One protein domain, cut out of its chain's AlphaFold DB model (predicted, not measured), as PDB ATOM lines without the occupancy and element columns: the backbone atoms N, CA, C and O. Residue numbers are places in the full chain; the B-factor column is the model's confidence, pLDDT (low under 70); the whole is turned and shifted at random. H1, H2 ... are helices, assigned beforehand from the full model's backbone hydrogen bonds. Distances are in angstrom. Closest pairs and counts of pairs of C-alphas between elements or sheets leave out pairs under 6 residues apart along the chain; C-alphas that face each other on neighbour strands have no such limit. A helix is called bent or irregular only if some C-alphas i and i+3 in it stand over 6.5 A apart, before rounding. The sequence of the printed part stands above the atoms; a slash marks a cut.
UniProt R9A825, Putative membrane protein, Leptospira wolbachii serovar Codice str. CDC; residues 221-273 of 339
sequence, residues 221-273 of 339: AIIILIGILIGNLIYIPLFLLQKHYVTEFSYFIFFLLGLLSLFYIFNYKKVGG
ATOM      1  N   ALA A 221     -37.574 -37.928  17.745       84.62
ATOM      2  CA  ALA A 221     -38.478 -37.599  18.847       84.62
ATOM      3  C   ALA A 221     -37.867 -36.576  19.823       84.62
ATOM      4  O   ALA A 221     -38.549 -35.635  20.230       84.62
ATOM      5  N   ILE A 222     -36.578 -36.710  20.155       84.06
ATOM      6  CA  ILE A 222     -35.858 -35.737  20.989       84.06
ATOM      7  C   ILE A 222     -35.753 -34.380  20.291       84.06
ATOM      8  O   ILE A 222     -35.987 -33.361  20.935       84.06
ATOM      9  N   ILE A 223     -35.432 -34.344  18.995       80.62
ATOM     10  CA  ILE A 223     -35.354 -33.089  18.232       80.62
ATOM     11  C   ILE A 223     -36.712 -32.382  18.236       80.62
ATOM     12  O   ILE A 223     -36.766 -31.177  18.473       80.62
ATOM     13  N   ILE A 224     -37.807 -33.123  18.039       86.06
ATOM     14  CA  ILE A 224     -39.168 -32.576  18.092       86.06
ATOM     15  C   ILE A 224     -39.483 -32.055  19.500       86.06
ATOM     16  O   ILE A 224     -39.939 -30.922  19.637       86.06
ATOM     17  N   LEU A 225     -39.202 -32.832  20.551       89.25
ATOM     18  CA  LEU A 225     -39.447 -32.430  21.941       89.25
ATOM     19  C   LEU A 225     -38.661 -31.163  22.313       89.25
ATOM     20  O   LEU A 225     -39.228 -30.220  22.862       89.25
ATOM     21  N   ILE A 226     -37.366 -31.130  21.994       89.12
ATOM     22  CA  ILE A 226     -36.503 -29.967  22.226       89.12
ATOM     23  C   ILE A 226     -37.000 -28.779  21.399       89.12
ATOM     24  O   ILE A 226     -37.069 -27.673  21.925       89.12
ATOM     25  N   GLY A 227     -37.401 -28.993  20.145       81.12
ATOM     26  CA  GLY A 227     -37.982 -27.957  19.292       81.12
ATOM     27  C   GLY A 227     -39.253 -27.349  19.887       81.12
ATOM     28  O   GLY A 227     -39.378 -26.127  19.930       81.12
ATOM     29  N   ILE A 228     -40.155 -28.178  20.421       87.44
ATOM     30  CA  ILE A 228     -41.377 -27.731  21.109       87.44
ATOM     31  C   ILE A 228     -41.034 -26.970  22.396       87.44
ATOM     32  O   ILE A 228     -41.619 -25.918  22.654       87.44
ATOM     33  N   LEU A 229     -40.084 -27.464  23.196       89.19
ATOM     34  CA  LEU A 229     -39.648 -26.798  24.427       89.19
ATOM     35  C   LEU A 229     -39.012 -25.438  24.139       89.19
ATOM     36  O   LEU A 229     -39.395 -24.450  24.756       89.19
ATOM     37  N   ILE A 230     -38.083 -25.365  23.184       87.62
ATOM     38  CA  ILE A 230     -37.456 -24.105  22.768       87.62
ATOM     39  C   ILE A 230     -38.517 -23.163  22.195       87.62
ATOM     40  O   ILE A 230     -38.549 -21.989  22.560       87.62
ATOM     41  N   GLY A 231     -39.411 -23.672  21.345       83.62
ATOM     42  CA  GLY A 231     -40.516 -22.910  20.772       83.62
ATOM     43  C   GLY A 231     -41.390 -22.262  21.848       83.62
ATOM     44  O   GLY A 231     -41.566 -21.047  21.859       83.62
ATOM     45  N   ASN A 232     -41.886 -23.060  22.792       88.31
ATOM     46  CA  ASN A 232     -42.857 -22.599  23.784       88.31
ATOM     47  C   ASN A 232     -42.244 -21.848  24.970       88.31
ATOM     48  O   ASN A 232     -42.868 -20.918  25.471       88.31
ATOM     49  N   LEU A 233     -41.053 -22.231  25.439       87.25
ATOM     50  CA  LEU A 233     -40.447 -21.633  26.638       87.25
ATOM     51  C   LEU A 233     -39.522 -20.461  26.329       87.25
ATOM     52  O   LEU A 233     -39.319 -19.610  27.189       87.25
ATOM     53  N   ILE A 234     -38.932 -20.429  25.134       85.88
ATOM     54  CA  ILE A 234     -37.927 -19.424  24.779       85.88
ATOM     55  C   ILE A 234     -38.466 -18.540  23.660       85.88
ATOM     56  O   ILE A 234     -38.602 -17.335  23.848       85.88
ATOM     57  N   TYR A 235     -38.817 -19.124  22.515       86.31
ATOM     58  CA  TYR A 235     -39.156 -18.353  21.323       86.31
ATOM     59  C   TYR A 235     -40.459 -17.557  21.471       86.31
ATOM     60  O   TYR A 235     -40.446 -16.353  21.233       86.31
ATOM     61  N   ILE A 236     -41.567 -18.179  21.894       83.56
ATOM     62  CA  ILE A 236     -42.858 -17.484  22.052       83.56
ATOM     63  C   ILE A 236     -42.774 -16.362  23.103       83.56
ATOM     64  O   ILE A 236     -43.174 -15.243  22.781       83.56
ATOM     65  N   PRO A 237     -42.223 -16.579  24.315       83.69
ATOM     66  CA  PRO A 237     -42.054 -15.500  25.285       83.69
ATOM     67  C   PRO A 237     -41.149 -14.380  24.773       83.69
ATOM     68  O   PRO A 237     -41.490 -13.213  24.947       83.69
ATOM     69  N   LEU A 238     -40.040 -14.704  24.092       83.62
ATOM     70  CA  LEU A 238     -39.178 -13.690  23.479       83.62
ATOM     71  C   LEU A 238     -39.902 -12.908  22.383       83.62
ATOM     72  O   LEU A 238     -39.747 -11.694  22.315       83.62
ATOM     73  N   PHE A 239     -40.714 -13.570  21.561       83.38
ATOM     74  CA  PHE A 239     -41.504 -12.922  20.519       83.38
ATOM     75  C   PHE A 239     -42.572 -11.993  21.111       83.38
ATOM     76  O   PHE A 239     -42.738 -10.867  20.646       83.38
ATOM     77  N   LEU A 240     -43.273 -12.426  22.163       84.44
ATOM     78  CA  LEU A 240     -44.245 -11.587  22.868       84.44
ATOM     79  C   LEU A 240     -43.566 -10.398  23.557       84.44
ATOM     80  O   LEU A 240     -44.083  -9.283  23.479       84.44
ATOM     81  N   LEU A 241     -42.393 -10.610  24.164       81.38
ATOM     82  CA  LEU A 241     -41.588  -9.542  24.758       81.38
ATOM     83  C   LEU A 241     -41.124  -8.551  23.683       81.38
ATOM     84  O   LEU A 241     -41.293  -7.352  23.853       81.38
ATOM     85  N   GLN A 242     -40.639  -9.035  22.536       80.19
ATOM     86  CA  GLN A 242     -40.275  -8.191  21.397       80.19
ATOM     87  C   GLN A 242     -41.473  -7.391  20.874       80.19
ATOM     88  O   GLN A 242     -41.312  -6.229  20.517       80.19
ATOM     89  N   LYS A 243     -42.664  -7.994  20.806       77.06
ATOM     90  CA  LYS A 243     -43.859  -7.353  20.247       77.06
ATOM     91  C   LYS A 243     -44.449  -6.287  21.173       77.06
ATOM     92  O   LYS A 243     -44.877  -5.245  20.687       77.06
ATOM     93  N   HIS A 244     -44.517  -6.559  22.475       78.75
ATOM     94  CA  HIS A 244     -45.250  -5.720  23.431       78.75
ATOM     95  C   HIS A 244     -44.348  -4.857  24.324       78.75
ATOM     96  O   HIS A 244     -44.806  -3.839  24.831       78.75
ATOM     97  N   TYR A 245     -43.075  -5.229  24.480       77.88
ATOM     98  CA  TYR A 245     -42.104  -4.609  25.389       77.88
ATOM     99  C   TYR A 245     -40.757  -4.419  24.677       77.88
ATOM    100  O   TYR A 245     -39.722  -4.953  25.079       77.88
ATOM    101  N   VAL A 246     -40.778  -3.699  23.549       73.25
ATOM    102  CA  VAL A 246     -39.618  -3.530  22.649       73.25
ATOM    103  C   VAL A 246     -38.394  -2.983  23.393       73.25
ATOM    104  O   VAL A 246     -37.266  -3.408  23.132       73.25
ATOM    105  N   THR A 247     -38.602  -2.050  24.323       71.62
ATOM    106  CA  THR A 247     -37.528  -1.404  25.088       71.62
ATOM    107  C   THR A 247     -36.875  -2.385  26.062       71.62
ATOM    108  O   THR A 247     -35.654  -2.545  26.055       71.62
ATOM    109  N   GLU A 248     -37.673  -3.110  26.844       81.12
ATOM    110  CA  GLU A 248     -37.227  -4.127  27.798       81.12
ATOM    111  C   GLU A 248     -36.568  -5.305  27.079       81.12
ATOM    112  O   GLU A 248     -35.500  -5.765  27.489       81.12
ATOM    113  N   PHE A 249     -37.157  -5.748  25.964       78.06
ATOM    114  CA  PHE A 249     -36.569  -6.751  25.081       78.06
ATOM    115  C   PHE A 249     -35.198  -6.295  24.572       78.06
ATOM    116  O   PHE A 249     -34.237  -7.064  24.616       78.06
ATOM    117  N   SER A 250     -35.068  -5.033  24.153       73.75
ATOM    118  CA  SER A 250     -33.791  -4.477  23.696       73.75
ATOM    119  C   SER A 250     -32.742  -4.489  24.809       73.75
ATOM    120  O   SER A 250     -31.629  -4.968  24.585       73.75
ATOM    121  N   TYR A 251     -33.086  -4.039  26.022       81.06
ATOM    122  CA  TYR A 251     -32.175  -4.105  27.171       81.06
ATOM    123  C   TYR A 251     -31.769  -5.539  27.508       81.06
ATOM    124  O   TYR A 251     -30.589  -5.800  27.748       81.06
ATOM    125  N   PHE A 252     -32.716  -6.475  27.469       82.88
ATOM    126  CA  PHE A 252     -32.454  -7.890  27.702       82.88
ATOM    127  C   PHE A 252     -31.487  -8.480  26.663       82.88
ATOM    128  O   PHE A 252     -30.509  -9.131  27.035       82.88
ATOM    129  N   ILE A 253     -31.694  -8.202  25.371       83.50
ATOM    130  CA  ILE A 253     -30.794  -8.649  24.300       83.50
ATOM    131  C   ILE A 253     -29.399  -8.041  24.458       83.50
ATOM    132  O   ILE A 253     -28.413  -8.776  24.389       83.50
ATOM    133  N   PHE A 254     -29.282  -6.735  24.724       81.25
ATOM    134  CA  PHE A 254     -27.976  -6.104  24.951       81.25
ATOM    135  C   PHE A 254     -27.263  -6.672  26.183       81.25
ATOM    136  O   PHE A 254     -26.051  -6.887  26.138       81.25
ATOM    137  N   PHE A 255     -28.000  -6.978  27.253       86.31
ATOM    138  CA  PHE A 255     -27.457  -7.629  28.442       86.31
ATOM    139  C   PHE A 255     -26.930  -9.038  28.139       86.31
ATOM    140  O   PHE A 255     -25.785  -9.349  28.477       86.31
ATOM    141  N   LEU A 256     -27.711  -9.871  27.440       87.69
ATOM    142  CA  LEU A 256     -27.274 -11.203  27.010       87.69
ATOM    143  C   LEU A 256     -26.052 -11.137  26.090       87.69
ATOM    144  O   LEU A 256     -25.119 -11.925  26.244       87.69
ATOM    145  N   LEU A 257     -26.027 -10.184  25.158       86.75
ATOM    146  CA  LEU A 257     -24.911  -9.990  24.234       86.75
ATOM    147  C   LEU A 257     -23.649  -9.524  24.978       86.75
ATOM    148  O   LEU A 257     -22.544  -9.976  24.665       86.75
ATOM    149  N   GLY A 258     -23.809  -8.698  26.015       87.69
ATOM    150  CA  GLY A 258     -22.747  -8.322  26.946       87.69
ATOM    151  C   GLY A 258     -22.199  -9.518  27.729       87.69
ATOM    152  O   GLY A 258     -20.985  -9.735  27.738       87.69
ATOM    153  N   LEU A 259     -23.073 -10.342  28.317       89.56
ATOM    154  CA  LEU A 259     -22.678 -11.572  29.016       89.56
ATOM    155  C   LEU A 259     -21.953 -12.551  28.089       89.56
ATOM    156  O   LEU A 259     -20.903 -13.078  28.456       89.56
ATOM    157  N   LEU A 260     -22.473 -12.757  26.879       89.06
ATOM    158  CA  LEU A 260     -21.859 -13.620  25.874       89.06
ATOM    159  C   LEU A 260     -20.477 -13.095  25.463       89.06
ATOM    160  O   LEU A 260     -19.521 -13.864  25.371       89.06
ATOM    161  N   SER A 261     -20.345 -11.779  25.277       90.38
ATOM    162  CA  SER A 261     -19.064 -11.135  24.964       90.38
ATOM    163  C   SER A 261     -18.048 -11.339  26.088       90.38
ATOM    164  O   SER A 261     -16.919 -11.750  25.820       90.38
ATOM    165  N   LEU A 262     -18.447 -11.119  27.346       90.62
ATOM    166  CA  LEU A 262     -17.598 -11.363  28.514       90.62
ATOM    167  C   LEU A 262     -17.180 -12.833  28.599       90.62
ATOM    168  O   LEU A 262     -15.992 -13.121  28.744       90.62
ATOM    169  N   PHE A 263     -18.131 -13.756  28.445       88.31
ATOM    170  CA  PHE A 263     -17.870 -15.193  28.425       88.31
ATOM    171  C   PHE A 263     -16.814 -15.557  27.373       88.31
ATOM    172  O   PHE A 263     -15.831 -16.227  27.692       88.31
ATOM    173  N   TYR A 264     -16.953 -15.068  26.139       89.38
ATOM    174  CA  TYR A 264     -15.961 -15.315  25.092       89.38
ATOM    175  C   TYR A 264     -14.604 -14.680  25.397       89.38
ATOM    176  O   TYR A 264     -13.586 -15.341  25.214       89.38
ATOM    177  N   ILE A 265     -14.557 -13.447  25.912       89.88
ATOM    178  CA  ILE A 265     -13.293 -12.794  26.294       89.88
ATOM    179  C   ILE A 265     -12.547 -13.623  27.346       89.88
ATOM    180  O   ILE A 265     -11.341 -13.842  27.210       89.88
ATOM    181  N   PHE A 266     -13.245 -14.117  28.373       87.25
ATOM    182  CA  PHE A 266     -12.630 -14.959  29.402       87.25
ATOM    183  C   PHE A 266     -12.139 -16.294  28.837       87.25
ATOM    184  O   PHE A 266     -11.031 -16.721  29.173       87.25
ATOM    185  N   ASN A 267     -12.906 -16.922  27.946       85.88
ATOM    186  CA  ASN A 267     -12.486 -18.162  27.295       85.88
ATOM    187  C   ASN A 267     -11.276 -17.953  26.379       85.88
ATOM    188  O   ASN A 267     -10.304 -18.697  26.483       85.88
ATOM    189  N   TYR A 268     -11.263 -16.902  25.558       88.44
ATOM    190  CA  TYR A 268     -10.109 -16.566  24.721       88.44
ATOM    191  C   TYR A 268      -8.872 -16.243  25.557       88.44
ATOM    192  O   TYR A 268      -7.777 -16.677  25.204       88.44
ATOM    193  N   LYS A 269      -9.035 -15.580  26.708       87.00
ATOM    194  CA  LYS A 269      -7.927 -15.338  27.639       87.00
ATOM    195  C   LYS A 269      -7.367 -16.646  28.194       87.00
ATOM    196  O   LYS A 269      -6.151 -16.782  28.298       87.00
ATOM    197  N   LYS A 270      -8.240 -17.586  28.567       83.56
ATOM    198  CA  LYS A 270      -7.853 -18.879  29.150       83.56
ATOM    199  C   LYS A 270      -7.177 -19.796  28.128       83.56
ATOM    200  O   LYS A 270      -6.173 -20.415  28.453       83.56
ATOM    201  N   VAL A 271      -7.732 -19.884  26.921       78.62
ATOM    202  CA  VAL A 271      -7.302 -20.828  25.875       78.62
ATOM    203  C   VAL A 271      -6.159 -20.261  25.031       78.62
ATOM    204  O   VAL A 271      -5.255 -20.983  24.625       78.62
ATOM    205  N   GLY A 272      -6.191 -18.958  24.761       75.38
ATOM    206  CA  GLY A 272      -5.253 -18.288  23.867       75.38
ATOM    207  C   GLY A 272      -4.190 -17.434  24.546       75.38
ATOM    208  O   GLY A 272      -3.351 -16.863  23.855       75.38
ATOM    209  N   GLY A 273      -4.230 -17.297  25.873       80.25
ATOM    210  CA  GLY A 273      -3.270 -16.491  26.620       80.25
ATOM    211  C   GLY A 273      -1.852 -17.053  26.534       80.25
ATOM    212  O   GLY A 273      -1.628 -18.245  26.724       80.25
TER     213      GLY A 273
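What this domain is: This is residues 221 to 273 of the 339 residues of the protein "Putative membrane protein" of Leptospira wolbachii serovar Codice str. CDC (UniProt R9A825). Two long helices, H1 and then H2, meet near their ends as a V, in one flat layer with open space between the arms. H1 is bent but makes one side of the V, and H2, the longer helix, makes the other. The printed part has 53 residues with two named helices, no named strand, and is all helix. It is extended, with a radius of gyration of the C-alphas of 15.5 A and spans of 40 by 36 by 8 A.

How they stand to each other: H1, residues 221 to 244, was assigned as one helix by its hydrogen bonds but is bent: C-alphas 233 and 236 are 6.6 A apart. Its arms H1a, residues 221 to 233, and H1b, residues 236 to 244, stand at a shallow tilt of 26 degrees. H1b touches H2, residues 246 to 272, through residues 248 to 250 of H2 alone; the closest C-alphas, of Gln 242 and Phe 249, are 5.4 A apart. They run opposite ways at a steep tilt of 52 degrees. H1a and H2 are apart. In H1a, H1b and H2 every O i to N i+4 pair is within hydrogen-bond range.

Where its parts are: H1a, 17.9 A long, begins at C-alpha 221 (-38.478, -37.599, 18.847). H1b is 12.1 A long. H2, 37.4 A long, ends at C-alpha 272 (-5.253, -18.288, 23.867).

The domain as a whole: The two C-alphas farthest apart, of His 244 and Gly 273, are 43.5 A apart. The printed part has no cut, the link from H1 to H2 is tight, and no printed residue has a pLDDT under 70.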